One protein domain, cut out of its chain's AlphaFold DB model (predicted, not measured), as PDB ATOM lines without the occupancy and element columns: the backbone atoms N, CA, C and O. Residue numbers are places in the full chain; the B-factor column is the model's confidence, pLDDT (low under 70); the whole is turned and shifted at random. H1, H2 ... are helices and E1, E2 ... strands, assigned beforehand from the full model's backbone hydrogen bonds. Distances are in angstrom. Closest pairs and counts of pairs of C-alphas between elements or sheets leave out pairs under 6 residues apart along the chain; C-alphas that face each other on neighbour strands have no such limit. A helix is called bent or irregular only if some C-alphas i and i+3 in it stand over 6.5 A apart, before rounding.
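What this domain is: This is residues 12 to 228 of the 237 residues of an uncharacterized protein of Methanobrevibacter sp (UniProt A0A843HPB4). A long, twisted sheet of four antiparallel strands, in the order E1 E2 E6 E5, has three helices, H1, H2 and H4, over one face, so that the body has two layers, helices on one face of a sheet. A small hairpin of E3 and E4 sits beyond one end, with the long link of residues 134 to 161 outside it, and residues 70 to 76 stick out as a free loop. The printed part has 217 residues with four named helices and six named strands, in the order H1 H2 H3 E1 E2 E3 E4 H4 E5 E6; the class is mixed, with 95 residues, under half, in named elements. It is compact, with a radius of gyration of the C-alphas of 18.6 A and spans of 66 by 44 by 35 A.

How they stand to each other: H1, residues 18 to 31, is irregular: C-alphas 19 and 22 are 7.5 A apart. H3, residues 59 to 64, touches H1 at its residues 30 to 31 alone, at a steep tilt of 53 degrees, opposite ways; the closest C-alphas, Ile 30 and Lys 59, are 6.0 A apart. H3 is not on the sheet. E1, residues 98 to 109, is an edge strand and forms a hairpin with E2, residues 114 to 126; N 103 and O 120 are 3.0 A apart, within hydrogen-bond range. H1 is on the sheet at a height of 10.5 A, slantwise to the strands, at 37 degrees to E1 on the local plane. E3, residues 131 to 133, and E4, residues 162 to 164, form a hairpin, with N 132 and O 163 at 2.9 A. H4, residues 165 to 177, touches H2, residues 35 to 45, at a steep tilt of 45 degrees, opposite ways; the closest C-alphas, Tyr 36 and Cys 172, are 4.7 A apart. H4 is on the sheet at a height of 8.9 A, over E2 and E6, residues 215 to 227, and along the strands. E6 is antiparallel to E2, with N 121 and O 220 at 2.9 A, and forms a hairpin with the edge strand E5, residues 204 to 210, with N 219 and O 206 at 2.8 A. In H2, H3 and H4 every O i to N i+4 pair is within hydrogen-bond range; in H1 8 of 10 are.

Where its parts are: H1 begins with C-alpha 18 at (-47.297, 26.984, -12.281) and is 20.9 A long; H2 is 15.5 A, H3 8.6 A and H4 18.0 A. E1 is 33.8 A long, E2 39.1 A, E5 17.0 A and E6 37.0 A; E3 and E4 are 6.8 A each. E6 ends with C-alpha 227 at (-53.153, 29.191, -21.301).

The domain as a whole: The C-alphas farthest apart, of Phe 12 and Asn 154, are 66.6 A apart. The printed part has no cut. The links H2 to H3, H3 to E1, E3 to E4 and H4 to E5 are long. Mean pLDDT of the printed part is 79.6; 63 residues are under 70, among them 68 to 78, 134 to 161 and 192 to 202.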
ATOM      1  N   PHE A  12     -62.328  26.434 -17.173       66.88
ATOM      2  CA  PHE A  12     -61.652  27.443 -16.352       66.88
ATOM      3  C   PHE A  12     -60.135  27.225 -16.305       66.88
ATOM      4  O   PHE A  12     -59.658  26.095 -16.386       66.88
ATOM      5  N   ASN A  13     -59.391  28.317 -16.119       63.59
ATOM      6  CA  ASN A  13     -57.941  28.327 -15.968       63.59
ATOM      7  C   ASN A  13     -57.499  27.338 -14.886       63.59
ATOM      8  O   ASN A  13     -57.812  27.515 -13.708       63.59
ATOM      9  N   ARG A  14     -56.732  26.323 -15.290       71.56
ATOM     10  CA  ARG A  14     -56.056  25.381 -14.394       71.56
ATOM     11  C   ARG A  14     -54.585  25.352 -14.778       71.56
ATOM     12  O   ARG A  14     -54.223  24.903 -15.864       71.56
ATOM     13  N   PHE A  15     -53.730  25.893 -13.914       72.50
ATOM     14  CA  PHE A  15     -52.312  26.055 -14.222       72.50
ATOM     15  C   PHE A  15     -51.523  24.822 -13.787       72.50
ATOM     16  O   PHE A  15     -50.995  24.777 -12.685       72.50
ATOM     17  N   ILE A  16     -51.433  23.830 -14.671       68.44
ATOM     18  CA  ILE A  16     -50.749  22.556 -14.390       68.44
ATOM     19  C   ILE A  16     -49.241  22.747 -14.141       68.44
ATOM     20  O   ILE A  16     -48.638  21.960 -13.434       68.44
ATOM     21  N   ASN A  17     -48.632  23.788 -14.720       72.06
ATOM     22  CA  ASN A  17     -47.177  23.993 -14.706       72.06
ATOM     23  C   ASN A  17     -46.727  25.205 -13.875       72.06
ATOM     24  O   ASN A  17     -45.613  25.695 -14.076       72.06
ATOM     25  N   ILE A  18     -47.599  25.754 -13.024       79.44
ATOM     26  CA  ILE A  18     -47.297  26.984 -12.281       79.44
ATOM     27  C   ILE A  18     -46.238  26.775 -11.196       79.44
ATOM     28  O   ILE A  18     -45.371  27.617 -11.013       79.44
ATOM     29  N   ASP A  19     -46.280  25.631 -10.531       76.69
ATOM     30  CA  ASP A  19     -45.376  25.175  -9.474       76.69
ATOM     31  C   ASP A  19     -43.947  24.869  -9.964       76.69
ATOM     32  O   ASP A  19     -43.016  24.771  -9.166       76.69
ATOM     33  N   GLY A  20     -43.751  24.739 -11.280       81.88
ATOM     34  CA  GLY A  20     -42.457  24.453 -11.901       81.88
ATOM     35  C   GLY A  20     -41.746  25.653 -12.534       81.88
ATOM     36  O   GLY A  20     -40.661  25.471 -13.094       81.88
ATOM     37  N   ILE A  21     -42.329  26.860 -12.511       87.81
ATOM     38  CA  ILE A  21     -41.783  28.025 -13.233       87.81
ATOM     39  C   ILE A  21     -40.388  28.389 -12.712       87.81
ATOM     40  O   ILE A  21     -39.445  28.503 -13.499       87.81
ATOM     41  N   GLU A  22     -40.237  28.531 -11.395       90.38
ATOM     42  CA  GLU A  22     -38.976  28.896 -10.754       90.38
ATOM     43  C   GLU A  22     -37.886  27.861 -11.051       90.38
ATOM     44  O   GLU A  22     -36.777  28.220 -11.455       90.38
ATOM     45  N   ALA A  23     -38.221  26.573 -10.927       89.69
ATOM     46  CA  ALA A  23     -37.300  25.470 -11.180       89.69
ATOM     47  C   ALA A  23     -36.795  25.459 -12.633       89.69
ATOM     48  O   ALA A  23     -35.596  25.308 -12.861       89.69
ATOM     49  N   LYS A  24     -37.677  25.689 -13.614       91.00
ATOM     50  CA  LYS A  24     -37.308  25.728 -15.041       91.00
ATOM     51  C   LYS A  24     -36.411  26.919 -15.383       91.00
ATOM     52  O   LYS A  24     -35.483  26.789 -16.181       91.00
ATOM     53  N   ILE A  25     -36.640  28.077 -14.765       92.88
ATOM     54  CA  ILE A  25     -35.771  29.252 -14.938       92.88
ATOM     55  C   ILE A  25     -34.400  28.995 -14.315       92.88
ATOM     56  O   ILE A  25     -33.374  29.299 -14.923       92.88
ATOM     57  N   ILE A  26     -34.365  28.406 -13.121       93.88
ATOM     58  CA  ILE A  26     -33.120  28.022 -12.457       93.88
ATOM     59  C   ILE A  26     -32.348  27.009 -13.305       93.88
ATOM     60  O   ILE A  26     -31.150  27.183 -13.529       93.88
ATOM     61  N   GLU A  27     -33.020  25.982 -13.824       93.19
ATOM     62  CA  GLU A  27     -32.422  24.994 -14.718       93.19
ATOM     63  C   GLU A  27     -31.834  25.657 -15.969       93.19
ATOM     64  O   GLU A  27     -30.694  25.361 -16.348       93.19
ATOM     65  N   HIS A  28     -32.564  26.594 -16.579       94.75
ATOM     66  CA  HIS A  28     -32.060  27.389 -17.692       94.75
ATOM     67  C   HIS A  28     -30.783  28.150 -17.305       94.75
ATOM     68  O   HIS A  28     -29.762  28.007 -17.978       94.75
ATOM     69  N   LEU A  29     -30.789  28.881 -16.186       95.38
ATOM     70  CA  LEU A  29     -29.628  29.641 -15.714       95.38
ATOM     71  C   LEU A  29     -28.420  28.740 -15.416       95.38
ATOM     72  O   LEU A  29     -27.293  29.088 -15.776       95.38
ATOM     73  N   ILE A  30     -28.617  27.578 -14.783       95.75
ATOM     74  CA  ILE A  30     -27.535  26.619 -14.495       95.75
ATOM     75  C   ILE A  30     -26.892  26.131 -15.795       95.75
ATOM     76  O   ILE A  30     -25.665  26.013 -15.866       95.75
ATOM     77  N   ASN A  31     -27.708  25.835 -16.806       95.75
ATOM     78  CA  ASN A  31     -27.265  25.215 -18.051       95.75
ATOM     79  C   ASN A  31     -26.827  26.216 -19.127       95.75
ATOM     80  O   ASN A  31     -26.125  25.818 -20.060       95.75
ATOM     81  N   SER A  32     -27.202  27.487 -18.996       94.38
ATOM     82  CA  SER A  32     -26.853  28.534 -19.946       94.38
ATOM     83  C   SER A  32     -25.360  28.870 -19.897       94.38
ATOM     84  O   SER A  32     -24.754  29.024 -18.833       94.38
ATOM     85  N   ASN A  33     -24.765  28.985 -21.085       92.56
ATOM     86  CA  ASN A  33     -23.379  29.412 -21.289       92.56
ATOM     87  C   ASN A  33     -23.304  30.790 -21.958       92.56
ATOM     88  O   ASN A  33     -22.248  31.167 -22.470       92.56
ATOM     89  N   THR A  34     -24.415  31.529 -22.004       91.50
ATOM     90  CA  THR A  34     -24.417  32.894 -22.530       91.50
ATOM     91  C   THR A  34     -23.491  33.776 -21.694       91.50
ATOM     92  O   THR A  34     -23.213  33.519 -20.516       91.50
ATOM     93  N   LYS A  35     -23.035  34.878 -22.295       90.00
ATOM     94  CA  LYS A  35     -22.277  35.903 -21.572       90.00
ATOM     95  C   LYS A  35     -23.042  36.397 -20.334       90.00
ATOM     96  O   LYS A  35     -22.445  36.559 -19.277       90.00
ATOM     97  N   TYR A  36     -24.353  36.608 -20.453       93.25
ATOM     98  CA  TYR A  36     -25.176  37.167 -19.381       93.25
ATOM     99  C   TYR A  36     -25.380  36.186 -18.225       93.25
ATOM    100  O   TYR A  36     -25.172  36.579 -17.080       93.25
ATOM    101  N   ALA A  37     -25.676  34.910 -18.501       94.62
ATOM    102  CA  ALA A  37     -25.750  33.882 -17.463       94.62
ATOM    103  C   ALA A  37     -24.417  33.726 -16.722       94.62
ATOM    104  O   ALA A  37     -24.391  33.675 -15.493       94.62
ATOM    105  N   ASN A  38     -23.298  33.705 -17.451       94.81
ATOM    106  CA  ASN A  38     -21.975  33.596 -16.835       94.81
ATOM    107  C   ASN A  38     -21.680  34.779 -15.902       94.81
ATOM    108  O   ASN A  38     -21.233  34.552 -14.776       94.81
ATOM    109  N   ILE A  39     -22.001  36.008 -16.326       94.88
ATOM    110  CA  ILE A  39     -21.853  37.209 -15.496       94.88
ATOM    111  C   ILE A  39     -22.755  37.135 -14.258       94.88
ATOM    112  O   ILE A  39     -22.274  37.408 -13.161       94.88
ATOM    113  N   ILE A  40     -24.025  36.728 -14.393       97.31
ATOM    114  CA  ILE A  40     -24.932  36.547 -13.242       97.31
ATOM    115  C   ILE A  40     -24.275  35.630 -12.208       97.31
ATOM    116  O   ILE A  40     -24.122  36.011 -11.049       97.31
ATOM    117  N   TRP A  41     -23.802  34.453 -12.624       97.81
ATOM    118  CA  TRP A  41     -23.185  33.495 -11.705       97.81
ATOM    119  C   TRP A  41     -21.880  33.993 -11.085       97.81
ATOM    120  O   TRP A  41     -21.645  33.753  -9.901       97.81
ATOM    121  N   GLN A  42     -21.037  34.693 -11.846       96.31
ATOM    122  CA  GLN A  42     -19.821  35.310 -11.310       96.31
ATOM    123  C   GLN A  42     -20.152  36.347 -10.229       96.31
ATOM    124  O   GLN A  42     -19.555  36.314  -9.154       96.31
ATOM    125  N   LEU A  43     -21.131  37.223 -10.476       96.62
ATOM    126  CA  LEU A  43     -21.531  38.274  -9.536       96.62
ATOM    127  C   LEU A  43     -22.234  37.731  -8.285       96.62
ATOM    128  O   LEU A  43     -22.083  38.308  -7.211       96.62
ATOM    129  N   LEU A  44     -22.970  36.621  -8.401       96.44
ATOM    130  CA  LEU A  44     -23.564  35.940  -7.247       96.44
ATOM    131  C   LEU A  44     -22.499  35.224  -6.400       96.44
ATOM    132  O   LEU A  44     -22.555  35.260  -5.172       96.44
ATOM    133  N   LYS A  45     -21.511  34.581  -7.034       96.00
ATOM    134  CA  LYS A  45     -20.497  33.784  -6.328       96.00
ATOM    135  C   LYS A  45     -19.408  34.631  -5.675       96.00
ATOM    136  O   LYS A  45     -19.016  34.347  -4.545       96.00
ATOM    137  N   TYR A  46     -18.875  35.612  -6.400       95.69
ATOM    138  CA  TYR A  46     -17.662  36.324  -6.013       95.69
ATOM    139  C   TYR A  46     -18.004  37.711  -5.458       95.69
ATOM    140  O   TYR A  46     -18.373  38.607  -6.220       95.69
ATOM    141  N   PRO A  47     -17.842  37.946  -4.143       93.94
ATOM    142  CA  PRO A  47     -18.152  39.240  -3.546       93.94
ATOM    143  C   PRO A  47     -17.073  40.305  -3.807       93.94
ATOM    144  O   PRO A  47     -17.159  41.406  -3.276       93.94
ATOM    145  N   SER A  48     -16.080  40.042  -4.656       92.19
ATOM    146  CA  SER A  48     -14.925  40.910  -4.895       92.19
ATOM    147  C   SER A  48     -15.079  41.823  -6.120       92.19
ATOM    148  O   SER A  48     -15.900  41.598  -7.011       92.19
ATOM    149  N   ARG A  49     -14.282  42.898  -6.182       89.38
ATOM    150  CA  ARG A  49     -14.340  43.868  -7.295       89.38
ATOM    151  C   ARG A  49     -13.941  43.256  -8.637       89.38
ATOM    152  O   ARG A  49     -14.417  43.706  -9.664       89.38
ATOM    153  N   ASP A  50     -13.098  42.239  -8.629       88.38
ATOM    154  CA  ASP A  50     -12.609  41.510  -9.799       88.38
ATOM    155  C   ASP A  50     -13.506  40.319 -10.185       88.38
ATOM    156  O   ASP A  50     -13.085  39.464 -10.957       88.38
ATOM    157  N   ALA A  51     -14.745  40.247  -9.678       91.75
ATOM    158  CA  ALA A  51     -15.663  39.125  -9.903       91.75
ATOM    159  C   ALA A  51     -15.800  38.698 -11.378       91.75
ATOM    160  O   ALA A  51     -15.906  37.507 -11.657       91.75
ATOM    161  N   LEU A  52     -15.767  39.643 -12.324       88.31
ATOM    162  CA  LEU A  52     -15.880  39.344 -13.760       88.31
ATOM    163  C   LEU A  52     -14.628  38.676 -14.347       88.31
ATOM    164  O   LEU A  52     -14.718  38.011 -15.374       88.31
ATOM    165  N   TRP A  53     -13.474  38.826 -13.697       85.31
ATOM    166  CA  TRP A  53     -12.203  38.222 -14.113       85.31
ATOM    167  C   TRP A  53     -11.978  36.851 -13.468       85.31
ATOM    168  O   TRP A  53     -11.076  36.105 -13.851       85.31
ATOM    169  N   GLN A  54     -12.805  36.503 -12.484       90.25
ATOM    170  CA  GLN A  54     -12.778  35.199 -11.844       90.25
ATOM    171  C   GLN A  54     -13.317  34.121 -12.785       90.25
ATOM    172  O   GLN A  54     -14.154  34.370 -13.654       90.25
ATOM    173  N   LYS A  55     -12.867  32.880 -12.591       94.06
ATOM    174  CA  LYS A  55     -13.326  31.742 -13.395       94.06
ATOM    175  C   LYS A  55     -14.853  31.611 -13.327       94.06
ATOM    176  O   LYS A  55     -15.430  31.613 -12.241       94.06
ATOM    177  N   VAL A  56     -15.498  31.417 -14.480       94.69
ATOM    178  CA  VAL A  56     -16.940  31.140 -14.542       94.69
ATOM    179  C   VAL A  56     -17.277  29.922 -13.664       94.69
ATOM    180  O   VAL A  56     -16.643  28.872 -13.828       94.69
ATOM    181  N   PRO A  57     -18.266  30.023 -12.754       96.00
ATOM    182  CA  PRO A  57     -18.637  28.914 -11.882       96.00
ATOM    183  C   PRO A  57     -19.099  27.689 -12.671       96.00
ATOM    184  O   PRO A  57     -19.889  27.799 -13.615       96.00
ATOM    185  N   THR A  58     -18.634  26.513 -12.258       96.88
ATOM    186  CA  THR A  58     -19.077  25.217 -12.793       96.88
ATOM    187  C   THR A  58     -20.539  24.943 -12.434       96.88
ATOM    188  O   THR A  58     -21.062  25.515 -11.482       96.88
ATOM    189  N   LYS A  59     -21.207  24.013 -13.132       95.31
ATOM    190  CA  LYS A  59     -22.598  23.632 -12.812       95.31
ATOM    191  C   LYS A  59     -22.788  23.210 -11.350       95.31
ATOM    192  O   LYS A  59     -23.784  23.585 -10.740       95.31
ATOM    193  N   ALA A  60     -21.826  22.480 -10.780       94.19
ATOM    194  CA  ALA A  60     -21.860  22.074  -9.375       94.19
ATOM    195  C   ALA A  60     -21.795  23.286  -8.433       94.19
ATOM    196  O   ALA A  60     -22.579  23.383  -7.495       94.19
ATOM    197  N   GLU A  61     -20.921  24.251  -8.728       95.44
ATOM    198  CA  GLU A  61     -20.819  25.490  -7.952       95.44
ATOM    199  C   GLU A  61     -22.069  26.366  -8.106       95.44
ATOM    200  O   GLU A  61     -22.544  26.894  -7.112       95.44
ATOM    201  N   ARG A  62     -22.649  26.474  -9.311       95.81
ATOM    202  CA  ARG A  62     -23.936  27.165  -9.538       95.81
ATOM    203  C   ARG A  62     -25.051  26.537  -8.703       95.81
ATOM    204  O   ARG A  62     -25.789  27.242  -8.026       95.81
ATOM    205  N   THR A  63     -25.115  25.205  -8.700       93.31
ATOM    206  CA  THR A  63     -26.109  24.436  -7.939       93.31
ATOM    207  C   THR A  63     -25.958  24.650  -6.433       93.31
ATOM    208  O   THR A  63     -26.946  24.827  -5.728       93.31
ATOM    209  N   ALA A  64     -24.720  24.710  -5.934       92.00
ATOM    210  CA  ALA A  64     -24.440  24.933  -4.518       92.00
ATOM    211  C   ALA A  64     -24.933  26.300  -4.003       92.00
ATOM    212  O   ALA A  64     -25.263  26.410  -2.822       92.00
ATOM    213  N   LEU A  65     -25.040  27.310  -4.874       93.19
ATOM    214  CA  LEU A  65     -25.539  28.645  -4.523       93.19
ATOM    215  C   LEU A  65     -27.070  28.726  -4.427       93.19
ATOM    216  O   LEU A  65     -27.588  29.746  -3.976       93.19
ATOM    217  N   ILE A  66     -27.800  27.690  -4.840       91.94
ATOM    218  CA  ILE A  66     -29.265  27.679  -4.801       91.94
ATOM    219  C   ILE A  66     -29.738  27.177  -3.439       91.94
ATOM    220  O   ILE A  66     -29.232  26.183  -2.900       91.94
ATOM    221  N   GLU A  67     -30.701  27.887  -2.866       86.88
ATOM    222  CA  GLU A  67     -31.444  27.434  -1.701       86.88
ATOM    223  C   GLU A  67     -32.468  26.388  -2.143       86.88
ATOM    224  O   GLU A  67     -33.453  26.689  -2.809       86.88
ATOM    225  N   SER A  68     -32.194  25.126  -1.823       68.25
ATOM    226  CA  SER A  68     -33.164  24.054  -1.989       68.25
ATOM    227  C   SER A  68     -34.034  23.992  -0.739       68.25
ATOM    228  O   SER A  68     -33.562  23.537   0.303       68.25
ATOM    229  N   SER A  69     -35.316  24.327  -0.864       55.41
ATOM    230  CA  SER A  69     -36.326  24.111   0.185       55.41
ATOM    231  C   SER A  69     -36.526  22.626   0.561       55.41
ATOM    232  O   SER A  69     -37.301  22.303   1.456       55.41
ATOM    233  N   ILE A  70     -35.816  21.706  -0.108       45.66
ATOM    234  CA  ILE A  70     -35.901  20.248   0.064       45.66
ATOM    235  C   ILE A  70     -35.133  19.739   1.297       45.66
ATOM    236  O   ILE A  70     -35.409  18.636   1.767       45.66
ATOM    237  N   SER A  71     -34.196  20.499   1.877       40.72
ATOM    238  CA  SER A  71     -33.551  20.054   3.118       40.72
ATOM    239  C   SER A  71     -34.362  20.505   4.331       40.72
ATOM    240  O   SER A  71     -34.193  21.617   4.822       40.72
ATOM    241  N   SER A  72     -35.181  19.600   4.866       38.84
ATOM    242  CA  SER A  72     -35.850  19.672   6.178       38.84
ATOM    243  C   SER A  72     -34.884  19.686   7.377       38.84
ATOM    244  O   SER A  72     -35.249  19.335   8.498       38.84
ATOM    245  N   VAL A  73     -33.636  20.087   7.149       43.53
ATOM    246  CA  VAL A  73     -32.631  20.281   8.178       43.53
ATOM    247  C   VAL A  73     -32.420  21.784   8.284       43.53
ATOM    248  O   VAL A  73     -31.878  22.405   7.371       43.53
ATOM    249  N   GLU A  74     -32.864  22.370   9.395       50.59
ATOM    250  CA  GLU A  74     -32.459  23.706   9.836       50.59
ATOM    251  C   GLU A  74     -30.944  23.729  10.113       50.59
ATOM    252  O   GLU A  74     -30.497  23.723  11.252       50.59
ATOM    253  N   SER A  75     -30.128  23.669   9.070       49.38
ATOM    254  CA  SER A  75     -28.682  23.902   9.076       49.38
ATOM    255  C   SER A  75     -28.217  23.622   7.649       49.38
ATOM    256  O   SER A  75     -28.425  22.522   7.154       49.38
ATOM    257  N   SER A  76     -27.614  24.541   6.912       47.69
ATOM    258  CA  SER A  76     -26.427  25.287   7.307       47.69
ATOM    259  C   SER A  76     -26.294  26.548   6.452       47.69
ATOM    260  O   SER A  76     -26.366  26.483   5.229       47.69
ATOM    261  N   ASP A  77     -26.109  27.673   7.139       61.38
ATOM    262  CA  ASP A  77     -25.681  28.981   6.643       61.38
ATOM    263  C   ASP A  77     -26.360  29.485   5.350       61.38
ATOM    264  O   ASP A  77     -25.825  29.405   4.243       61.38
ATOM    265  N   MET A  78     -27.527  30.130   5.500       66.44
ATOM    266  CA  MET A  78     -28.147  30.957   4.445       66.44
ATOM    267  C   MET A  78     -27.147  31.952   3.817       66.44
ATOM    268  O   MET A  78     -27.304  32.346   2.662       66.44
ATOM    269  N   ASN A  79     -26.068  32.292   4.534       74.44
ATOM    270  CA  ASN A  79     -24.958  33.107   4.049       74.44
ATOM    271  C   ASN A  79     -24.134  32.482   2.915       74.44
ATOM    272  O   ASN A  79     -23.326  33.196   2.322       74.44
ATOM    273  N   GLU A  80     -24.314  31.211   2.563       83.25
ATOM    274  CA  GLU A  80     -23.667  30.581   1.398       83.25
ATOM    275  C   GLU A  80     -24.577  30.541   0.161       83.25
ATOM    276  O   GLU A  80     -24.110  30.319  -0.957       83.25
ATOM    277  N   LYS A  81     -25.877  30.807   0.338       90.44
ATOM    278  CA  LYS A  81     -26.876  30.791  -0.734       90.44
ATOM    279  C   LYS A  81     -27.045  32.167  -1.368       90.44
ATOM    280  O   LYS A  81     -26.893  33.203  -0.726       90.44
ATOM    281  N   ARG A  82     -27.301  32.185  -2.673       92.88
ATOM    282  CA  ARG A  82     -27.380  33.401  -3.500       92.88
ATOM    283  C   ARG A  82     -28.613  33.433  -4.384       92.88
ATOM    284  O   ARG A  82     -28.947  34.506  -4.866       92.88
ATOM    285  N   LEU A  83     -29.263  32.292  -4.604       93.19
ATOM    286  CA  LEU A  83     -30.503  32.201  -5.362       93.19
ATOM    287  C   LEU A  83     -31.592  31.572  -4.493       93.19
ATOM    288  O   LEU A  83     -31.401  30.467  -3.985       93.19
ATOM    289  N   PHE A  84     -32.714  32.272  -4.341       91.38
ATOM    290  CA  PHE A  84     -33.851  31.850  -3.520       91.38
ATOM    291  C   PHE A  84     -35.157  31.853  -4.318       91.38
ATOM    292  O   PHE A  84     -35.360  32.720  -5.166       91.38
ATOM    293  N   CYS A  85     -36.070  30.933  -4.000       90.88
ATOM    294  CA  CYS A  85     -37.405  30.851  -4.613       90.88
ATOM    295  C   CYS A  85     -38.499  31.565  -3.792       90.88
ATOM    296  O   CYS A  85     -39.641  31.119  -3.724       90.88
ATOM    297  N   LYS A  86     -38.130  32.632  -3.076       87.94
ATOM    298  CA  LYS A  86     -38.994  33.375  -2.145       87.94
ATOM    299  C   LYS A  86     -38.623  34.860  -2.146       87.94
ATOM    300  O   LYS A  86     -37.505  35.169  -2.556       87.94
ATOM    301  N   PRO A  87     -39.504  35.767  -1.687       88.25
ATOM    302  CA  PRO A  87     -39.177  37.185  -1.550       88.25
ATOM    303  C   PRO A  87     -37.913  37.435  -0.723       88.25
ATOM    304  O   PRO A  87     -37.616  36.680   0.208       88.25
ATOM    305  N   PHE A  88     -37.185  38.505  -1.055       86.69
ATOM    306  CA  PHE A  88     -35.977  38.879  -0.318       86.69
ATOM    307  C   PHE A  88     -36.301  39.229   1.145       86.69
ATOM    308  O   PHE A  88     -37.237  39.982   1.415       86.69
ATOM    309  N   SER A  89     -35.495  38.704   2.073       80.44
ATOM    310  CA  SER A  89     -35.574  38.975   3.513       80.44
ATOM    311  C   SER A  89     -34.186  39.347   4.032       80.44
ATOM    312  O   SER A  89     -33.222  38.615   3.793       80.44
ATOM    313  N   ASP A  90     -34.073  40.491   4.702       68.56
ATOM    314  CA  ASP A  90     -32.803  41.072   5.162       68.56
ATOM    315  C   ASP A  90     -32.209  40.323   6.367       68.56
ATOM    316  O   ASP A  90     -30.995  40.157   6.479       68.56
ATOM    317  N   ASP A  91     -33.060  39.800   7.243       68.94
ATOM    318  CA  ASP A  91     -32.683  38.989   8.400       68.94
ATOM    319  C   ASP A  91     -32.013  37.652   8.032       68.94
ATOM    320  O   ASP A  91     -31.266  37.087   8.842       68.94
ATOM    321  N   ALA A  92     -32.236  37.171   6.805       65.56
ATOM    322  CA  ALA A  92     -31.762  35.882   6.321       65.56
ATOM    323  C   ALA A  92     -30.303  35.894   5.831       65.56
ATOM    324  O   ALA A  92     -29.664  34.839   5.829       65.56
ATOM    325  N   VAL A  93     -29.754  37.048   5.426       73.44
ATOM    326  CA  VAL A  93     -28.422  37.139   4.799       73.44
ATOM    327  C   VAL A  93     -27.592  38.250   5.437       73.44
ATOM    328  O   VAL A  93     -27.910  39.428   5.339       73.44
ATOM    329  N   LYS A  94     -26.474  37.871   6.063       74.69
ATOM    330  CA  LYS A  94     -25.559  38.792   6.762       74.69
ATOM    331  C   LYS A  94     -24.211  38.964   6.064       74.69
ATOM    332  O   LYS A  94     -23.470  39.884   6.400       74.69
ATOM    333  N   ALA A  95     -23.869  38.072   5.137       84.56
ATOM    334  CA  ALA A  95     -22.621  38.147   4.389       84.56
ATOM    335  C   ALA A  95     -22.638  39.277   3.349       84.56
ATOM    336  O   ALA A  95     -23.674  39.600   2.769       84.56
ATOM    337  N   GLU A  96     -21.462  39.832   3.053       90.62
ATOM    338  CA  GLU A  96     -21.291  40.728   1.912       90.62
ATOM    339  C   GLU A  96     -21.459  39.922   0.617       90.62
ATOM    340  O   GLU A  96     -20.526  39.270   0.152       90.62
ATOM    341  N   CYS A  97     -22.653  39.942   0.023       92.38
ATOM    342  CA  CYS A  97     -22.922  39.240  -1.229       92.38
ATOM    343  C   CYS A  97     -23.949  39.948  -2.120       92.38
ATOM    344  O   CYS A  97     -24.516  40.982  -1.766       92.38
ATOM    345  N   SER A  98     -24.163  39.379  -3.306       94.38
ATOM    346  CA  SER A  98     -25.328  39.661  -4.138       94.38
ATOM    347  C   SER A  98     -26.277  38.470  -4.092       94.38
ATOM    348  O   SER A  98     -25.838  37.325  -4.036       94.38
ATOM    349  N   VAL A  99     -27.571  38.743  -4.103       93.75
ATOM    350  CA  VAL A  99     -28.647  37.768  -3.982       93.75
ATOM    351  C   VAL A  99     -29.643  37.992  -5.112       93.75
ATOM    352  O   VAL A  99     -29.945  39.126  -5.478       93.75
ATOM    353  N   MET A 100     -30.155  36.892  -5.647       94.94
ATOM    354  CA  MET A 100     -31.255  36.840  -6.591       94.94
ATOM    355  C   MET A 100     -32.401  36.049  -5.962       94.94
ATOM    356  O   MET A 100     -32.220  34.935  -5.481       94.94
ATOM    357  N   CYS A 101     -33.592  36.620  -5.965       93.25
ATOM    358  CA  CYS A 101     -34.814  35.972  -5.522       93.25
ATOM    359  C   CYS A 101     -35.760  35.859  -6.715       93.25
ATOM    360  O   CYS A 101     -35.901  36.813  -7.474       93.25
ATOM    361  N   LEU A 102     -36.385  34.702  -6.893       92.94
ATOM    362  CA  LEU A 102     -37.253  34.386  -8.021       92.94
ATOM    363  C   LEU A 102     -38.554  33.796  -7.493       92.94
ATOM    364  O   LEU A 102     -38.514  32.787  -6.806       92.94
ATOM    365  N   TYR A 103     -39.694  34.402  -7.796       92.38
ATOM    366  CA  TYR A 103     -40.978  33.880  -7.329       92.38
ATOM    367  C   TYR A 103     -42.139  34.428  -8.156       92.38
ATOM    368  O   TYR A 103     -42.042  35.485  -8.787       92.38
ATOM    369  N   ILE A 104     -43.268  33.729  -8.132       90.50
ATOM    370  CA  ILE A 104     -44.520  34.240  -8.691       90.50
ATOM    371  C   ILE A 104     -45.084  35.345  -7.791       90.50
ATOM    372  O   ILE A 104     -45.329  35.140  -6.605       90.50
ATOM    373  N   GLY A 105     -45.305  36.528  -8.362       88.62
ATOM    374  CA  GLY A 105     -45.886  37.665  -7.649       88.62
ATOM    375  C   GLY A 105     -47.411  37.663  -7.677       88.62
ATOM    376  O   GLY A 105     -48.062  37.660  -6.639       88.62
ATOM    377  N   GLU A 106     -47.985  37.706  -8.876       87.50
ATOM    378  CA  GLU A 106     -49.421  37.915  -9.088       87.50
ATOM    379  C   GLU A 106     -49.895  37.116 -10.306       87.50
ATOM    380  O   GLU A 106     -49.126  36.881 -11.239       87.50
ATOM    381  N   ILE A 107     -51.171  36.732 -10.321       86.62
ATOM    382  CA  ILE A 107     -51.820  36.088 -11.466       86.62
ATOM    383  C   ILE A 107     -53.016  36.942 -11.864       86.62
ATOM    384  O   ILE A 107     -53.901  37.212 -11.054       86.62
ATOM    385  N   TYR A 108     -53.039  37.350 -13.125       84.62
ATOM    386  CA  TYR A 108     -54.075  38.193 -13.696       84.62
ATOM    387  C   TYR A 108     -54.922  37.376 -14.671       84.62
ATOM    388  O   TYR A 108     -54.441  37.079 -15.770       84.62
ATOM    389  N   PRO A 109     -56.159  36.999 -14.311       81.44
ATOM    390  CA  PRO A 109     -57.054  36.348 -15.256       81.44
ATOM    391  C   PRO A 109     -57.372  37.295 -16.417       81.44
ATOM    392  O   PRO A 109     -57.640  38.476 -16.207       81.44
ATOM    393  N   VAL A 110     -57.307  36.778 -17.644       80.12
ATOM    394  CA  VAL A 110     -57.710  37.505 -18.861       80.12
ATOM    395  C   VAL A 110     -59.119  37.086 -19.255       80.12
ATOM    396  O   VAL A 110     -59.984  37.926 -19.482       80.12
ATOM    397  N   ASP A 111     -59.348  35.777 -19.307       77.25
ATOM    398  CA  ASP A 111     -60.647  35.167 -19.560       77.25
ATOM    399  C   ASP A 111     -60.722  33.797 -18.867       77.25
ATOM    400  O   ASP A 111     -59.871  33.456 -18.041       77.25
ATOM    401  N   ALA A 112     -61.751  33.010 -19.182       72.75
ATOM    402  CA  ALA A 112     -61.940  31.687 -18.599       72.75
ATOM    403  C   ALA A 112     -60.757  30.733 -18.863       72.75
ATOM    404  O   ALA A 112     -60.529  29.846 -18.059       72.75
ATOM    405  N   THR A 113     -59.980  30.935 -19.924       74.75
ATOM    406  CA  THR A 113     -58.951  30.008 -20.434       74.75
ATOM    407  C   THR A 113     -57.532  30.575 -20.481       74.75
ATOM    408  O   THR A 113     -56.584  29.842 -20.784       74.75
ATOM    409  N   GLN A 114     -57.375  31.872 -20.204       78.44
ATOM    410  CA  GLN A 114     -56.092  32.564 -20.249       78.44
ATOM    411  C   GLN A 114     -55.836  33.403 -19.003       78.44
ATOM    412  O   GLN A 114     -56.743  34.016 -18.433       78.44
ATOM    413  N   SER A 115     -54.567  33.487 -18.610       83.31
ATOM    414  CA  SER A 115     -54.090  34.387 -17.562       83.31
ATOM    415  C   SER A 115     -52.697  34.921 -17.872       83.31
ATOM    416  O   SER A 115     -51.992  34.438 -18.757       83.31
ATOM    417  N   VAL A 116     -52.286  35.945 -17.136       85.94
ATOM    418  CA  VAL A 116     -50.923  36.471 -17.155       85.94
ATOM    419  C   VAL A 116     -50.326  36.321 -15.775       85.94
ATOM    420  O   VAL A 116     -50.857  36.859 -14.809       85.94
ATOM    421  N   ILE A 117     -49.212  35.607 -15.696       87.75
ATOM    422  CA  ILE A 117     -48.455  35.455 -14.460       87.75
ATOM    423  C   ILE A 117     -47.365  36.515 -14.411       87.75
ATOM    424  O   ILE A 117     -46.620  36.706 -15.371       87.75
ATOM    425  N   SER A 118     -47.273  37.196 -13.279       89.81
ATOM    426  CA  SER A 118     -46.171  38.078 -12.943       89.81
ATOM    427  C   SER A 118     -45.051  37.255 -12.315       89.81
ATOM    428  O   SER A 118     -45.159  36.837 -11.162       89.81
ATOM    429  N   LEU A 119     -43.960  37.070 -13.048       92.12
ATOM    430  CA  LEU A 119     -42.716  36.525 -12.517       92.12
ATOM    431  C   LEU A 119     -41.891  37.665 -11.920       92.12
ATOM    432  O   LEU A 119     -41.544  38.621 -12.620       92.12
ATOM    433  N   ILE A 120     -41.549  37.553 -10.644       94.31
ATOM    434  CA  ILE A 120     -40.710  38.521  -9.952       94.31
ATOM    435  C   ILE A 120     -39.282  38.003  -9.863       94.31
ATOM    436  O   ILE A 120     -39.044  36.896  -9.387       94.31
ATOM    437  N   VAL A 121     -38.335  38.850 -10.268       95.81
ATOM    438  CA  VAL A 121     -36.919  38.710  -9.930       95.81
ATOM    439  C   VAL A 121     -36.516  39.876  -9.042       95.81
ATOM    440  O   VAL A 121     -36.514  41.020  -9.490       95.81
ATOM    441  N   GLU A 122     -36.151  39.607  -7.798       94.56
ATOM    442  CA  GLU A 122     -35.535  40.598  -6.917       94.56
ATOM    443  C   GLU A 122     -34.026  40.399  -6.896       94.56
ATOM    444  O   GLU A 122     -33.524  39.291  -6.727       94.56
ATOM    445  N   LEU A 123     -33.307  41.494  -7.084       95.06
ATOM    446  CA  LEU A 123     -31.865  41.577  -7.003       95.06
ATOM    447  C   LEU A 123     -31.521  42.429  -5.791       95.06
ATOM    448  O   LEU A 123     -32.097  43.497  -5.581       95.06
ATOM    449  N   ALA A 124     -30.601  41.928  -4.981       92.88
ATOM    450  CA  ALA A 124     -30.108  42.620  -3.808       92.88
ATOM    451  C   ALA A 124     -28.590  42.518  -3.793       92.88
ATOM    452  O   ALA A 124     -28.032  41.432  -3.915       92.88
ATOM    453  N   THR A 125     -27.901  43.633  -3.615       93.50
ATOM    454  CA  THR A 125     -26.446  43.675  -3.507       93.50
ATOM    455  C   THR A 125     -26.059  44.392  -2.228       93.50
ATOM    456  O   THR A 125     -26.595  45.455  -1.913       93.50
ATOM    457  N   HIS A 126     -25.114  43.810  -1.489       92.69
ATOM    458  CA  HIS A 126     -24.577  44.450  -0.300       92.69
ATOM    459  C   HIS A 126     -23.825  45.741  -0.675       92.69
ATOM    460  O   HIS A 126     -23.016  45.764  -1.610       92.69
ATOM    461  N   ASN A 127     -24.042  46.822   0.076       89.38
ATOM    462  CA  ASN A 127     -23.508  48.159  -0.208       89.38
ATOM    463  C   ASN A 127     -21.980  48.174  -0.402       89.38
ATOM    464  O   ASN A 127     -21.469  48.847  -1.298       89.38
ATOM    465  N   HIS A 128     -21.244  47.398   0.400       90.38
ATOM    466  CA  HIS A 128     -19.772  47.371   0.382       90.38
ATOM    467  C   HIS A 128     -19.158  46.832  -0.913       90.38
ATOM    468  O   HIS A 128     -18.006  47.137  -1.227       90.38
ATOM    469  N   ILE A 129     -19.914  46.049  -1.677       92.75
ATOM    470  CA  ILE A 129     -19.391  45.299  -2.820       92.75
ATOM    471  C   ILE A 129     -20.036  45.722  -4.141       92.75
ATOM    472  O   ILE A 129     -19.820  45.086  -5.168       92.75
ATOM    473  N   ASN A 130     -20.809  46.810  -4.152       92.38
ATOM    474  CA  ASN A 130     -21.510  47.240  -5.360       92.38
ATOM    475  C   ASN A 130     -20.578  47.695  -6.500       92.38
ATOM    476  O   ASN A 130     -21.030  47.902  -7.618       92.38
ATOM    477  N   LEU A 131     -19.282  47.866  -6.268       89.69
ATOM    478  CA  LEU A 131     -18.349  48.214  -7.335       89.69
ATOM    479  C   LEU A 131     -17.726  46.950  -7.922       89.69
ATOM    480  O   LEU A 131     -17.093  46.174  -7.208       89.69
ATOM    481  N   VAL A 132     -17.861  46.776  -9.236       88.50
ATOM    482  CA  VAL A 132     -17.193  45.714  -9.995       88.50
ATOM    483  C   VAL A 132     -16.348  46.322 -11.111       88.50
ATOM    484  O   VAL A 132     -16.788  47.242 -11.795       88.50
ATOM    485  N   ALA A 133     -15.117  45.846 -11.270       81.62
ATOM    486  CA  ALA A 133     -14.251  46.220 -12.378       81.62
ATOM    487  C   ALA A 133     -14.879  45.737 -13.692       81.62
ATOM    488  O   ALA A 133     -15.400  44.623 -13.766       81.62
ATOM    489  N   GLY A 134     -14.875  46.597 -14.711       68.31
ATOM    490  CA  GLY A 134     -15.348  46.225 -16.045       68.31
ATOM    491  C   GLY A 134     -14.457  45.166 -16.702       68.31
ATOM    492  O   GLY A 134     -13.323  44.935 -16.290       68.31
ATOM    493  N   GLU A 135     -14.955  44.545 -17.770       58.91
ATOM    494  CA  GLU A 135     -14.155  43.634 -18.613       58.91
ATOM    495  C   GLU A 135     -13.167  44.388 -19.512       58.91
ATOM    496  O   GLU A 135     -12.342  43.768 -20.161       58.91
ATOM    497  N   ALA A 136     -13.273  45.714 -19.524       52.09
ATOM    498  CA  ALA A 136     -12.659  46.717 -20.380       52.09
ATOM    499  C   ALA A 136     -11.112  46.656 -20.571       52.09
ATOM    500  O   ALA A 136     -10.579  47.408 -21.388       52.09
ATOM    501  N   ASP A 137     -10.383  45.755 -19.900       50.53
ATOM    502  CA  ASP A 137      -8.940  45.573 -20.107       50.53
ATOM    503  C   ASP A 137      -8.651  44.966 -21.486       50.53
ATOM    504  O   ASP A 137      -8.791  43.761 -21.716       50.53
ATOM    505  N   SER A 138      -8.203  45.822 -22.403       48.31
ATOM    506  CA  SER A 138      -7.853  45.460 -23.776       48.31
ATOM    507  C   SER A 138      -6.691  44.466 -23.879       48.31
ATOM    508  O   SER A 138      -6.546  43.825 -24.919       48.31
ATOM    509  N   LEU A 139      -5.884  44.288 -22.821       48.25
ATOM    510  CA  LEU A 139      -4.828  43.270 -22.771       48.25
ATOM    511  C   LEU A 139      -5.358  41.876 -22.393       48.25
ATOM    512  O   LEU A 139      -4.745  40.878 -22.771       48.25
ATOM    513  N   ALA A 140      -6.482  41.797 -21.676       49.91
ATOM    514  CA  ALA A 140      -7.090  40.538 -21.237       49.91
ATOM    515  C   ALA A 140      -8.237  40.073 -22.153       49.91
ATOM    516  O   ALA A 140      -8.465  38.868 -22.291       49.91
ATOM    517  N   HIS A 141      -8.938  41.005 -22.808       51.00
ATOM    518  CA  HIS A 141     -10.092  40.711 -23.656       51.00
ATOM    519  C   HIS A 141     -10.060  41.561 -24.945       51.00
ATOM    520  O   HIS A 141     -10.593  42.668 -24.981       51.00
ATOM    521  N   PRO A 142      -9.458  41.059 -26.039       51.53
ATOM    522  CA  PRO A 142      -9.367  41.801 -27.302       51.53
ATOM    523  C   PRO A 142     -10.714  41.944 -28.040       51.53
ATOM    524  O   PRO A 142     -10.841  42.795 -28.917       51.53
ATOM    525  N   ASP A 143     -11.732  41.160 -27.662       53.34
ATOM    526  CA  ASP A 143     -13.035  41.088 -28.344       53.34
ATOM    527  C   ASP A 143     -14.143  41.921 -27.663       53.34
ATOM    528  O   ASP A 143     -15.339  41.666 -27.845       53.34
ATOM    529  N   ILE A 144     -13.789  42.908 -26.831       54.00
ATOM    530  CA  ILE A 144     -14.783  43.738 -26.135       54.00
ATOM    531  C   ILE A 144     -15.530  44.617 -27.143       54.00
ATOM    532  O   ILE A 144     -15.026  45.618 -27.642       54.00
ATOM    533  N   THR A 145     -16.786  44.258 -27.393       50.16
ATOM    534  CA  THR A 145     -17.718  44.980 -28.274       50.16
ATOM    535  C   THR A 145     -18.701  45.877 -27.520       50.16
ATOM    536  O   THR A 145     -19.537  46.528 -28.143       50.16
ATOM    537  N   ASN A 146     -18.656  45.908 -26.182       53.16
ATOM    538  CA  ASN A 146     -19.611  46.679 -25.389       53.16
ATOM    539  C   ASN A 146     -19.175  48.153 -25.314       53.16
ATOM    540  O   ASN A 146     -18.157  48.444 -24.686       53.16
ATOM    541  N   PRO A 147     -19.957  49.100 -25.858       51.88
ATOM    542  CA  PRO A 147     -19.557  50.502 -25.920       51.88
ATOM    543  C   PRO A 147     -19.472  51.208 -24.554       51.88
ATOM    544  O   PRO A 147     -19.018  52.341 -24.465       51.88
ATOM    545  N   ASN A 148     -19.887  50.534 -23.478       53.41
ATOM    546  CA  ASN A 148     -19.781  51.009 -22.096       53.41
ATOM    547  C   ASN A 148     -18.593  50.373 -21.339       53.41
ATOM    548  O   ASN A 148     -18.613  50.320 -20.108       53.41
ATOM    549  N   ASP A 149     -17.623  49.793 -22.053       51.34
ATOM    550  CA  ASP A 149     -16.399  49.153 -21.542       51.34
ATOM    551  C   ASP A 149     -15.127  49.780 -22.167       51.34
ATOM    552  O   ASP A 149     -14.112  49.112 -22.310       51.34
ATOM    553  N   TYR A 150     -15.146  51.049 -22.591       44.66
ATOM    554  CA  TYR A 150     -13.951  51.675 -23.184       44.66
ATOM    555  C   TYR A 150     -12.982  52.229 -22.133       44.66
ATOM    556  O   TYR A 150     -13.406  52.810 -21.138       44.66
ATOM    557  N   TYR A 151     -11.677  52.081 -22.394       45.12
ATOM    558  CA  TYR A 151     -10.567  52.744 -21.693       45.12
ATOM    559  C   TYR A 151     -10.228  54.063 -22.407       45.12
ATOM    560  O   TYR A 151     -10.255  54.106 -23.635       45.12
ATOM    561  N   TYR A 152      -9.838  55.110 -21.667       48.03
ATOM    562  CA  TYR A 152      -9.179  56.293 -22.236       48.03
ATOM    563  C   TYR A 152      -7.706  56.314 -21.825       48.03
ATOM    564  O   TYR A 152      -7.360  56.289 -20.644       48.03
ATOM    565  N   THR A 153      -6.843  56.373 -22.831       49.31
ATOM    566  CA  THR A 153      -5.435  56.755 -22.732       49.31
ATOM    567  C   THR A 153      -5.334  58.278 -22.742       49.31
ATOM    568  O   THR A 153      -5.970  58.890 -23.588       49.31
ATOM    569  N   ASN A 154      -4.536  58.855 -21.838       49.62
ATOM    570  CA  ASN A 154      -3.912  60.195 -21.832       49.62
ATOM    571  C   ASN A 154      -4.708  61.482 -22.196       49.62
ATOM    572  O   ASN A 154      -4.181  62.558 -21.929       49.62
ATOM    573  N   ASP A 155      -5.956  61.427 -22.678       52.12
ATOM    574  CA  ASP A 155      -6.623  62.550 -23.368       52.12
ATOM    575  C   ASP A 155      -7.975  62.972 -22.719       52.12
ATOM    576  O   ASP A 155      -8.993  63.140 -23.388       52.12
ATOM    577  N   GLU A 156      -8.001  63.145 -21.391       50.16
ATOM    578  CA  GLU A 156      -9.005  63.944 -20.638       50.16
ATOM    579  C   GLU A 156     -10.519  63.708 -20.901       50.16
ATOM    580  O   GLU A 156     -11.333  64.617 -20.738       50.16
ATOM    581  N   THR A 157     -10.960  62.484 -21.212       47.09
ATOM    582  CA  THR A 157     -12.402  62.134 -21.247       47.09
ATOM    583  C   THR A 157     -12.723  61.084 -20.163       47.09
ATOM    584  O   THR A 157     -11.907  60.190 -19.935       47.09
ATOM    585  N   PRO A 158     -13.848  61.171 -19.417       41.62
ATOM    586  CA  PRO A 158     -14.085  60.335 -18.228       41.62
ATOM    587  C   PRO A 158     -14.312  58.840 -18.539       41.62
ATOM    588  O   PRO A 158     -15.209  58.496 -19.306       41.62
ATOM    589  N   VAL A 159     -13.551  57.946 -17.880       55.81
ATOM    590  CA  VAL A 159     -13.708  56.472 -17.936       55.81
ATOM    591  C   VAL A 159     -14.418  55.942 -16.687       55.81
ATOM    592  O   VAL A 159     -14.043  56.270 -15.561       55.81
ATOM    593  N   VAL A 160     -15.379  55.034 -16.862       54.25
ATOM    594  CA  VAL A 160     -16.020  54.294 -15.764       54.25
ATOM    595  C   VAL A 160     -15.172  53.060 -15.410       54.25
ATOM    596  O   VAL A 160     -15.379  51.981 -15.955       54.25
ATOM    597  N   GLN A 161     -14.205  53.210 -14.494       61.78
ATOM    598  CA  GLN A 161     -13.339  52.106 -14.025       61.78
ATOM    599  C   GLN A 161     -14.126  50.995 -13.306       61.78
ATOM    600  O   GLN A 161     -13.745  49.824 -13.325       61.78
ATOM    601  N   TYR A 162     -15.240  51.370 -12.678       76.00
ATOM    602  CA  TYR A 162     -16.088  50.469 -11.914       76.00
ATOM    603  C   TYR A 162     -17.540  50.647 -12.309       76.00
ATOM    604  O   TYR A 162     -18.045  51.764 -12.401       76.00
ATOM    605  N   LYS A 163     -18.228  49.529 -12.484       83.75
ATOM    606  CA  LYS A 163     -19.659  49.478 -12.732       83.75
ATOM    607  C   LYS A 163     -20.386  49.169 -11.439       83.75
ATOM    608  O   LYS A 163     -19.857  48.492 -10.559       83.75
ATOM    609  N   SER A 164     -21.624  49.642 -11.363       89.25
ATOM    610  CA  SER A 164     -22.569  49.165 -10.362       89.25
ATOM    611  C   SER A 164     -22.845  47.686 -10.633       89.25
ATOM    612  O   SER A 164     -23.382  47.335 -11.689       89.25
ATOM    613  N   ARG A 165     -22.453  46.825  -9.693       92.69
ATOM    614  CA  ARG A 165     -22.729  45.389  -9.693       92.69
ATOM    615  C   ARG A 165     -24.218  45.152  -9.835       92.69
ATOM    616  O   ARG A 165     -24.626  44.321 -10.638       92.69
ATOM    617  N   GLU A 166     -25.009  45.937  -9.119       93.12
ATOM    618  CA  GLU A 166     -26.451  45.806  -9.146       93.12
ATOM    619  C   GLU A 166     -27.051  46.172 -10.511       93.12
ATOM    620  O   GLU A 166     -27.874  45.443 -11.060       93.12
ATOM    621  N   SER A 167     -26.575  47.248 -11.142       90.88
ATOM    622  CA  SER A 167     -27.015  47.597 -12.501       90.88
ATOM    623  C   SER A 167     -26.567  46.564 -13.541       90.88
ATOM    624  O   SER A 167     -27.251  46.357 -14.546       90.88
ATOM    625  N   LEU A 168     -25.425  45.909 -13.315       91.81
ATOM    626  CA  LEU A 168     -24.931  44.848 -14.185       91.81
ATOM    627  C   LEU A 168     -25.752  43.560 -14.033       91.81
ATOM    628  O   LEU A 168     -26.097  42.965 -15.054       91.81
ATOM    629  N   LEU A 169     -26.118  43.175 -12.805       95.19
ATOM    630  CA  LEU A 169     -27.060  42.081 -12.542       95.19
ATOM    631  C   LEU A 169     -28.399  42.347 -13.233       95.19
ATOM    632  O   LEU A 169     -28.847  41.509 -14.013       95.19
ATOM    633  N   LEU A 170     -28.974  43.540 -13.048       94.94
ATOM    634  CA  LEU A 170     -30.213  43.954 -13.711       94.94
ATOM    635  C   LEU A 170     -30.125  43.792 -15.236       94.94
ATOM    636  O   LEU A 170     -30.990  43.163 -15.848       94.94
ATOM    637  N   LYS A 171     -29.063  44.327 -15.855       93.31
ATOM    638  CA  LYS A 171     -28.842  44.218 -17.304       93.31
ATOM    639  C   LYS A 171     -28.775  42.757 -17.753       93.31
ATOM    640  O   LYS A 171     -29.380  42.411 -18.764       93.31
ATOM    641  N   CYS A 172     -28.021  41.922 -17.042       94.62
ATOM    642  CA  CYS A 172     -27.816  40.533 -17.437       94.62
ATOM    643  C   CYS A 172     -29.086  39.701 -17.257       94.62
ATOM    644  O   CYS A 172     -29.409  38.921 -18.141       94.62
ATOM    645  N   VAL A 173     -29.848  39.913 -16.182       96.62
ATOM    646  CA  VAL A 173     -31.131  39.227 -15.968       96.62
ATOM    647  C   VAL A 173     -32.146  39.606 -17.042       96.62
ATOM    648  O   VAL A 173     -32.802  38.728 -17.595       96.62
ATOM    649  N   LEU A 174     -32.253  40.894 -17.388       94.44
ATOM    650  CA  LEU A 174     -33.118  41.332 -18.486       94.44
ATOM    651  C   LEU A 174     -32.703  40.699 -19.819       94.44
ATOM    652  O   LEU A 174     -33.568  40.273 -20.575       94.44
ATOM    653  N   ALA A 175     -31.403  40.631 -20.106       93.06
ATOM    654  CA  ALA A 175     -30.901  40.055 -21.351       93.06
ATOM    655  C   ALA A 175     -31.054  38.527 -21.420       93.06
ATOM    656  O   ALA A 175     -31.267  37.999 -22.506       93.06
ATOM    657  N   GLU A 176     -30.944  37.834 -20.285       95.19
ATOM    658  CA  GLU A 176     -31.030  36.374 -20.221       95.19
ATOM    659  C   GLU A 176     -32.475  35.872 -20.221       95.19
ATOM    660  O   GLU A 176     -32.789  34.885 -20.879       95.19
ATOM    661  N   LEU A 177     -33.369  36.549 -19.492       95.25
ATOM    662  CA  LEU A 177     -34.734  36.063 -19.292       95.25
ATOM    663  C   LEU A 177     -35.743  36.653 -20.278       95.25
ATOM    664  O   LEU A 177     -36.751  36.013 -20.558       95.25
ATOM    665  N   ASN A 178     -35.531  37.859 -20.816       93.06
ATOM    666  CA  ASN A 178     -36.508  38.450 -21.730       93.06
ATOM    667  C   ASN A 178     -36.558  37.680 -23.059       93.06
ATOM    668  O   ASN A 178     -35.578  37.629 -23.797       93.06
ATOM    669  N   GLY A 179     -37.723  37.120 -23.385       89.88
ATOM    670  CA  GLY A 179     -37.927  36.264 -24.551       89.88
ATOM    671  C   GLY A 179     -37.626  34.782 -24.307       89.88
ATOM    672  O   GLY A 179     -37.762  33.992 -25.241       89.88
ATOM    673  N   LEU A 180     -37.260  34.380 -23.085       92.25
ATOM    674  CA  LEU A 180     -37.055  32.975 -22.735       92.25
ATOM    675  C   LEU A 180     -38.376  32.201 -22.828       92.25
ATOM    676  O   LEU A 180     -39.370  32.596 -22.223       92.25
ATOM    677  N   TYR A 181     -38.383  31.082 -23.553       89.56
ATOM    678  CA  TYR A 181     -39.501  30.141 -23.547       89.56
ATOM    679  C   TYR A 181     -39.335  29.130 -22.412       89.56
ATOM    680  O   TYR A 181     -38.337  28.411 -22.360       89.56
ATOM    681  N   ILE A 182     -40.324  29.063 -21.525       83.81
ATOM    682  CA  ILE A 182     -40.405  28.075 -20.453       83.81
ATOM    683  C   ILE A 182     -41.403  27.005 -20.888       83.81
ATOM    684  O   ILE A 182     -42.584  27.296 -21.091       83.81
ATOM    685  N   ASP A 183     -40.924  25.770 -21.033       79.00
ATOM    686  CA  ASP A 183     -41.742  24.666 -21.532       79.00
ATOM    687  C   ASP A 183     -42.993  24.445 -20.671       79.00
ATOM    688  O   ASP A 183     -42.928  24.467 -19.440       79.00
ATOM    689  N   GLY A 184     -44.145  24.269 -21.315       71.88
ATOM    690  CA  GLY A 184     -45.447  24.141 -20.655       71.88
ATOM    691  C   GLY A 184     -45.978  25.406 -19.959       71.88
ATOM    692  O   GLY A 184     -47.034  25.339 -19.331       71.88
ATOM    693  N   VAL A 185     -45.281  26.544 -20.047       78.75
ATOM    694  CA  VAL A 185     -45.674  27.802 -19.389       78.75
ATOM    695  C   VAL A 185     -45.853  28.907 -20.430       78.75
ATOM    696  O   VAL A 185     -46.953  29.428 -20.584       78.75
ATOM    697  N   GLY A 186     -44.804  29.240 -21.183       82.88
ATOM    698  CA  GLY A 186     -44.844  30.287 -22.204       82.88
ATOM    699  C   GLY A 186     -43.589  31.158 -22.230       82.88
ATOM    700  O   GLY A 186     -42.570  30.840 -21.619       82.88
ATOM    701  N   TYR A 187     -43.661  32.269 -22.964       88.94
ATOM    702  CA  TYR A 187     -42.557  33.221 -23.069       88.94
ATOM    703  C   TYR A 187     -42.536  34.192 -21.889       88.94
ATOM    704  O   TYR A 187     -43.545  34.830 -21.588       88.94
ATOM    705  N   VAL A 188     -41.361  34.371 -21.293       91.19
ATOM    706  CA  VAL A 188     -41.068  35.455 -20.354       91.19
ATOM    707  C   VAL A 188     -40.962  36.760 -21.132       91.19
ATOM    708  O   VAL A 188     -40.191  36.869 -22.084       91.19
ATOM    709  N   GLN A 189     -41.744  37.762 -20.746       90.38
ATOM    710  CA  GLN A 189     -41.820  39.031 -21.461       90.38
ATOM    711  C   GLN A 189     -41.526  40.198 -20.528       90.38
ATOM    712  O   GLN A 189     -42.142  40.330 -19.470       90.38
ATOM    713  N   PHE A 190     -40.618  41.075 -20.957       86.56
ATOM    714  CA  PHE A 190     -40.448  42.410 -20.400       86.56
ATOM    715  C   PHE A 190     -41.040  43.444 -21.371       86.56
ATOM    716  O   PHE A 190     -40.339  43.979 -22.229       86.56
ATOM    717  N   ASN A 191     -42.354  43.682 -21.294       78.00
ATOM    718  CA  ASN A 191     -43.065  44.611 -22.178       78.00
ATOM    719  C   ASN A 191     -44.099  45.474 -21.429       78.00
ATOM    720  O   ASN A 191     -44.746  45.043 -20.480       78.00
ATOM    721  N   THR A 192     -44.257  46.730 -21.856       61.88
ATOM    722  CA  THR A 192     -45.097  47.741 -21.181       61.88
ATOM    723  C   THR A 192     -46.527  47.826 -21.723       61.88
ATOM    724  O   THR A 192     -47.340  48.584 -21.200       61.88
ATOM    725  N   HIS A 193     -46.851  47.078 -22.782       57.91
ATOM    726  CA  HIS A 193     -48.072  47.282 -23.570       57.91
ATOM    727  C   HIS A 193     -49.251  46.374 -23.196       57.91
ATOM    728  O   HIS A 193     -50.264  46.384 -23.893       57.91
ATOM    729  N   LYS A 194     -49.162  45.597 -22.110       58.50
ATOM    730  CA  LYS A 194     -50.256  44.700 -21.721       58.50
ATOM    731  C   LYS A 194     -51.226  45.396 -20.764       58.50
ATOM    732  O   LYS A 194     -50.945  45.579 -19.580       58.50
ATOM    733  N   LEU A 195     -52.373  45.793 -21.312       57.09
ATOM    734  CA  LEU A 195     -53.535  46.234 -20.548       57.09
ATOM    735  C   LEU A 195     -54.457  45.031 -20.326       57.09
ATOM    736  O   LEU A 195     -54.870  44.402 -21.297       57.09
ATOM    737  N   ILE A 196     -54.802  44.730 -19.074       61.22
ATOM    738  CA  ILE A 196     -55.924  43.834 -18.743       61.22
ATOM    739  C   ILE A 196     -56.915  44.682 -17.949       61.22
ATOM    740  O   ILE A 196     -56.524  45.374 -17.009       61.22
ATOM    741  N   GLU A 197     -58.173  44.715 -18.395       57.91
ATOM    742  CA  GLU A 197     -59.255  45.502 -17.772       57.91
ATOM    743  C   GLU A 197     -58.905  46.988 -17.525       57.91
ATOM    744  O   GLU A 197     -59.282  47.590 -16.521       57.91
ATOM    745  N   GLY A 198     -58.137  47.605 -18.430       56.81
ATOM    746  CA  GLY A 198     -57.734  49.013 -18.316       56.81
ATOM    747  C   GLY A 198     -56.628  49.299 -17.291       56.81
ATOM    748  O   GLY A 198     -56.223  50.454 -17.157       56.81
ATOM    749  N   ARG A 199     -56.084  48.283 -16.605       55.75
ATOM    750  CA  ARG A 199     -54.877  48.419 -15.776       55.75
ATOM    751  C   ARG A 199     -53.638  48.108 -16.600       55.75
ATOM    752  O   ARG A 199     -53.586  47.102 -17.304       55.75
ATOM    753  N   ASN A 200     -52.625  48.964 -16.483       60.94
ATOM    754  CA  ASN A 200     -51.302  48.674 -17.018       60.94
ATOM    755  C   ASN A 200     -50.619  47.655 -16.103       60.94
ATOM    756  O   ASN A 200     -50.228  47.987 -14.986       60.94
ATOM    757  N   ILE A 201     -50.512  46.420 -16.586       65.62
ATOM    758  CA  ILE A 201     -49.801  45.318 -15.920       65.62
ATOM    759  C   ILE A 201     -48.432  45.148 -16.590       65.62
ATOM    760  O   ILE A 201     -47.794  44.105 -16.529       65.62
ATOM    761  N   GLY A 202     -47.973  46.180 -17.296       67.69
ATOM    762  CA  GLY A 202     -46.705  46.196 -17.987       67.69
ATOM    763  C   GLY A 202     -45.566  45.808 -17.060       67.69
ATOM    764  O   GLY A 202     -45.524  46.167 -15.880       67.69
ATOM    765  N   SER A 203     -44.628  45.071 -17.633       79.88
ATOM    766  CA  SER A 203     -43.377  44.743 -16.985       79.88
ATOM    767  C   SER A 203     -42.684  46.019 -16.533       79.88
ATOM    768  O   SER A 203     -42.658  47.024 -17.251       79.88
ATOM    769  N   LYS A 204     -42.128  45.989 -15.327       86.88
ATOM    770  CA  LYS A 204     -41.487  47.156 -14.724       86.88
ATOM    771  C   LYS A 204     -40.278  46.747 -13.909       86.88
ATOM    772  O   LYS A 204     -40.180  45.619 -13.436       86.88
ATOM    773  N   VAL A 205     -39.379  47.703 -13.735       84.62
ATOM    774  CA  VAL A 205     -38.271  47.619 -12.790       84.62
ATOM    775  C   VAL A 205     -38.477  48.713 -11.757       84.62
ATOM    776  O   VAL A 205     -38.671  49.873 -12.117       84.62
ATOM    777  N   THR A 206     -38.444  48.357 -10.478       87.69
ATOM    778  CA  THR A 206     -38.511  49.312  -9.368       87.69
ATOM    779  C   THR A 206     -37.353  49.077  -8.417       87.69
ATOM    780  O   THR A 206     -37.077  47.937  -8.055       87.69
ATOM    781  N   MET A 207     -36.695  50.142  -7.964       81.75
ATOM    782  CA  MET A 207     -35.710  50.053  -6.885       81.75
ATOM    783  C   MET A 207     -36.459  49.970  -5.549       81.75
ATOM    784  O   MET A 207     -36.713  50.984  -4.906       81.75
ATOM    785  N   SER A 208     -36.928  48.771  -5.207       75.12
ATOM    786  CA  SER A 208     -37.769  48.517  -4.028       75.12
ATOM    787  C   SER A 208     -37.086  47.663  -2.967       75.12
ATOM    788  O   SER A 208     -37.621  47.535  -1.870       75.12
ATOM    789  N   VAL A 209     -35.921  47.087  -3.273       69.38
ATOM    790  CA  VAL A 209     -35.097  46.404  -2.279       69.38
ATOM    791  C   VAL A 209     -34.181  47.467  -1.687       69.38
ATOM    792  O   VAL A 209     -33.259  47.925  -2.354       69.38
ATOM    793  N   TYR A 210     -34.488  47.935  -0.481       65.81
ATOM    794  CA  TYR A 210     -33.638  48.844   0.285       65.81
ATOM    795  C   TYR A 210     -33.975  48.701   1.768       65.81
ATOM    796  O   TYR A 210     -35.071  49.066   2.191       65.81
ATOM    797  N   ASP A 211     -33.040  48.173   2.551       67.56
ATOM    798  CA  ASP A 211     -33.206  47.975   4.001       67.56
ATOM    799  C   ASP A 211     -32.690  49.172   4.830       67.56
ATOM    800  O   ASP A 211     -32.722  49.170   6.062       67.56
ATOM    801  N   GLY A 212     -32.189  50.220   4.163       61.06
ATOM    802  CA  GLY A 212     -31.616  51.396   4.817       61.06
ATOM    803  C   GLY A 212     -30.242  51.182   5.450       61.06
ATOM    804  O   GLY A 212     -29.750  52.098   6.112       61.06
ATOM    805  N   ARG A 213     -29.616  50.005   5.294       67.81
ATOM    806  CA  ARG A 213     -28.374  49.645   5.999       67.81
ATOM    807  C   ARG A 213     -27.378  48.886   5.128       67.81
ATOM    808  O   ARG A 213     -26.265  49.372   4.923       67.81
ATOM    809  N   SER A 214     -27.757  47.727   4.610       83.75
ATOM    810  CA  SER A 214     -26.816  46.725   4.110       83.75
ATOM    811  C   SER A 214     -27.066  46.358   2.660       83.75
ATOM    812  O   SER A 214     -26.097  46.262   1.911       83.75
ATOM    813  N   PHE A 215     -28.322  46.226   2.239       89.44
ATOM    814  CA  PHE A 215     -28.673  45.785   0.894       89.44
ATOM    815  C   PHE A 215     -29.515  46.800   0.138       89.44
ATOM    816  O   PHE A 215     -30.374  47.496   0.686       89.44
ATOM    817  N   PHE A 216     -29.299  46.825  -1.171       91.06
ATOM    818  CA  PHE A 216     -30.169  47.523  -2.097       91.06
ATOM    819  C   PHE A 216     -30.253  46.796  -3.434       91.06
ATOM    820  O   PHE A 216     -29.357  46.030  -3.789       91.06
ATOM    821  N   GLY A 217     -31.295  47.082  -4.203       92.31
ATOM    822  CA  GLY A 217     -31.378  46.644  -5.585       92.31
ATOM    823  C   GLY A 217     -32.764  46.746  -6.193       92.31
ATOM    824  O   GLY A 217     -33.616  47.531  -5.758       92.31
ATOM    825  N   HIS A 218     -32.954  45.996  -7.269       93.81
ATOM    826  CA  HIS A 218     -34.111  46.117  -8.136       93.81
ATOM    827  C   HIS A 218     -35.054  44.930  -8.010       93.81
ATOM    828  O   HIS A 218     -34.649  43.775  -7.991       93.81
ATOM    829  N   LYS A 219     -36.347  45.229  -8.046       93.38
ATOM    830  CA  LYS A 219     -37.405  44.273  -8.336       93.38
ATOM    831  C   LYS A 219     -37.780  44.397  -9.804       93.38
ATOM    832  O   LYS A 219     -38.183  45.470 -10.253       93.38
ATOM    833  N   ILE A 220     -37.644  43.304 -10.537       94.00
ATOM    834  CA  ILE A 220     -38.007  43.163 -11.941       94.00
ATOM    835  C   ILE A 220     -39.288  42.342 -11.998       94.00
ATOM    836  O   ILE A 220     -39.349  41.239 -11.462       94.00
ATOM    837  N   GLN A 221     -40.304  42.877 -12.658       93.56
ATOM    838  CA  GLN A 221     -41.554  42.183 -12.922       93.56
ATOM    839  C   GLN A 221     -41.618  41.828 -14.405       93.56
ATOM    840  O   GLN A 221     -41.762  42.718 -15.244       93.56
ATOM    841  N   PHE A 222     -41.514  40.540 -14.717       92.38
ATOM    842  CA  PHE A 222     -41.797  39.987 -16.038       92.38
ATOM    843  C   PHE A 222     -43.230  39.469 -16.096       92.38
ATOM    844  O   PHE A 222     -43.805  39.087 -15.081       92.38
ATOM    845  N   ASN A 223     -43.781  39.404 -17.301       90.62
ATOM    846  CA  ASN A 223     -45.089  38.818 -17.552       90.62
ATOM    847  C   ASN A 223     -44.945  37.541 -18.370       90.62
ATOM    848  O   ASN A 223     -44.208  37.512 -19.353       90.62
ATOM    849  N   ILE A 224     -45.702  36.513 -18.004       88.62
ATOM    850  CA  ILE A 224     -45.792  35.258 -18.740       88.62
ATOM    851  C   ILE A 224     -47.267  35.035 -19.088       88.62
ATOM    852  O   ILE A 224     -48.075  34.764 -18.199       88.62
ATOM    853  N   PRO A 225     -47.669  35.208 -20.360       85.19
ATOM    854  CA  PRO A 225     -48.984  34.784 -20.817       85.19
ATOM    855  C   PRO A 225     -49.078  33.260 -20.716       85.19
ATOM    856  O   PRO A 225     -48.244  32.567 -21.293       85.19
ATOM    857  N   MET A 226     -50.093  32.760 -20.021       80.56
ATOM    858  CA  MET A 226     -50.359  31.334 -19.873       80.56
ATOM    859  C   MET A 226     -51.765  30.998 -20.352       80.56
ATOM    860  O   MET A 226     -52.720  31.740 -20.108       80.56
ATOM    861  N   SER A 227     -51.884  29.842 -20.995       68.81
ATOM    862  CA  SER A 227     -53.153  29.191 -21.301       68.81
ATOM    863  C   SER A 227     -53.067  27.729 -20.889       68.81
ATOM    864  O   SER A 227     -52.022  27.097 -21.042       68.81
ATOM    865  N   GLY A 228     -54.158  27.190 -20.365       60.72
ATOM    866  CA  GLY A 228     -54.178  25.833 -19.831       60.72
ATOM    867  C   GLY A 228     -55.602  25.409 -19.529       60.72
ATOM    868  O   GLY A 228     -56.118  25.673 -18.445       60.72
TER     869      GLY A 228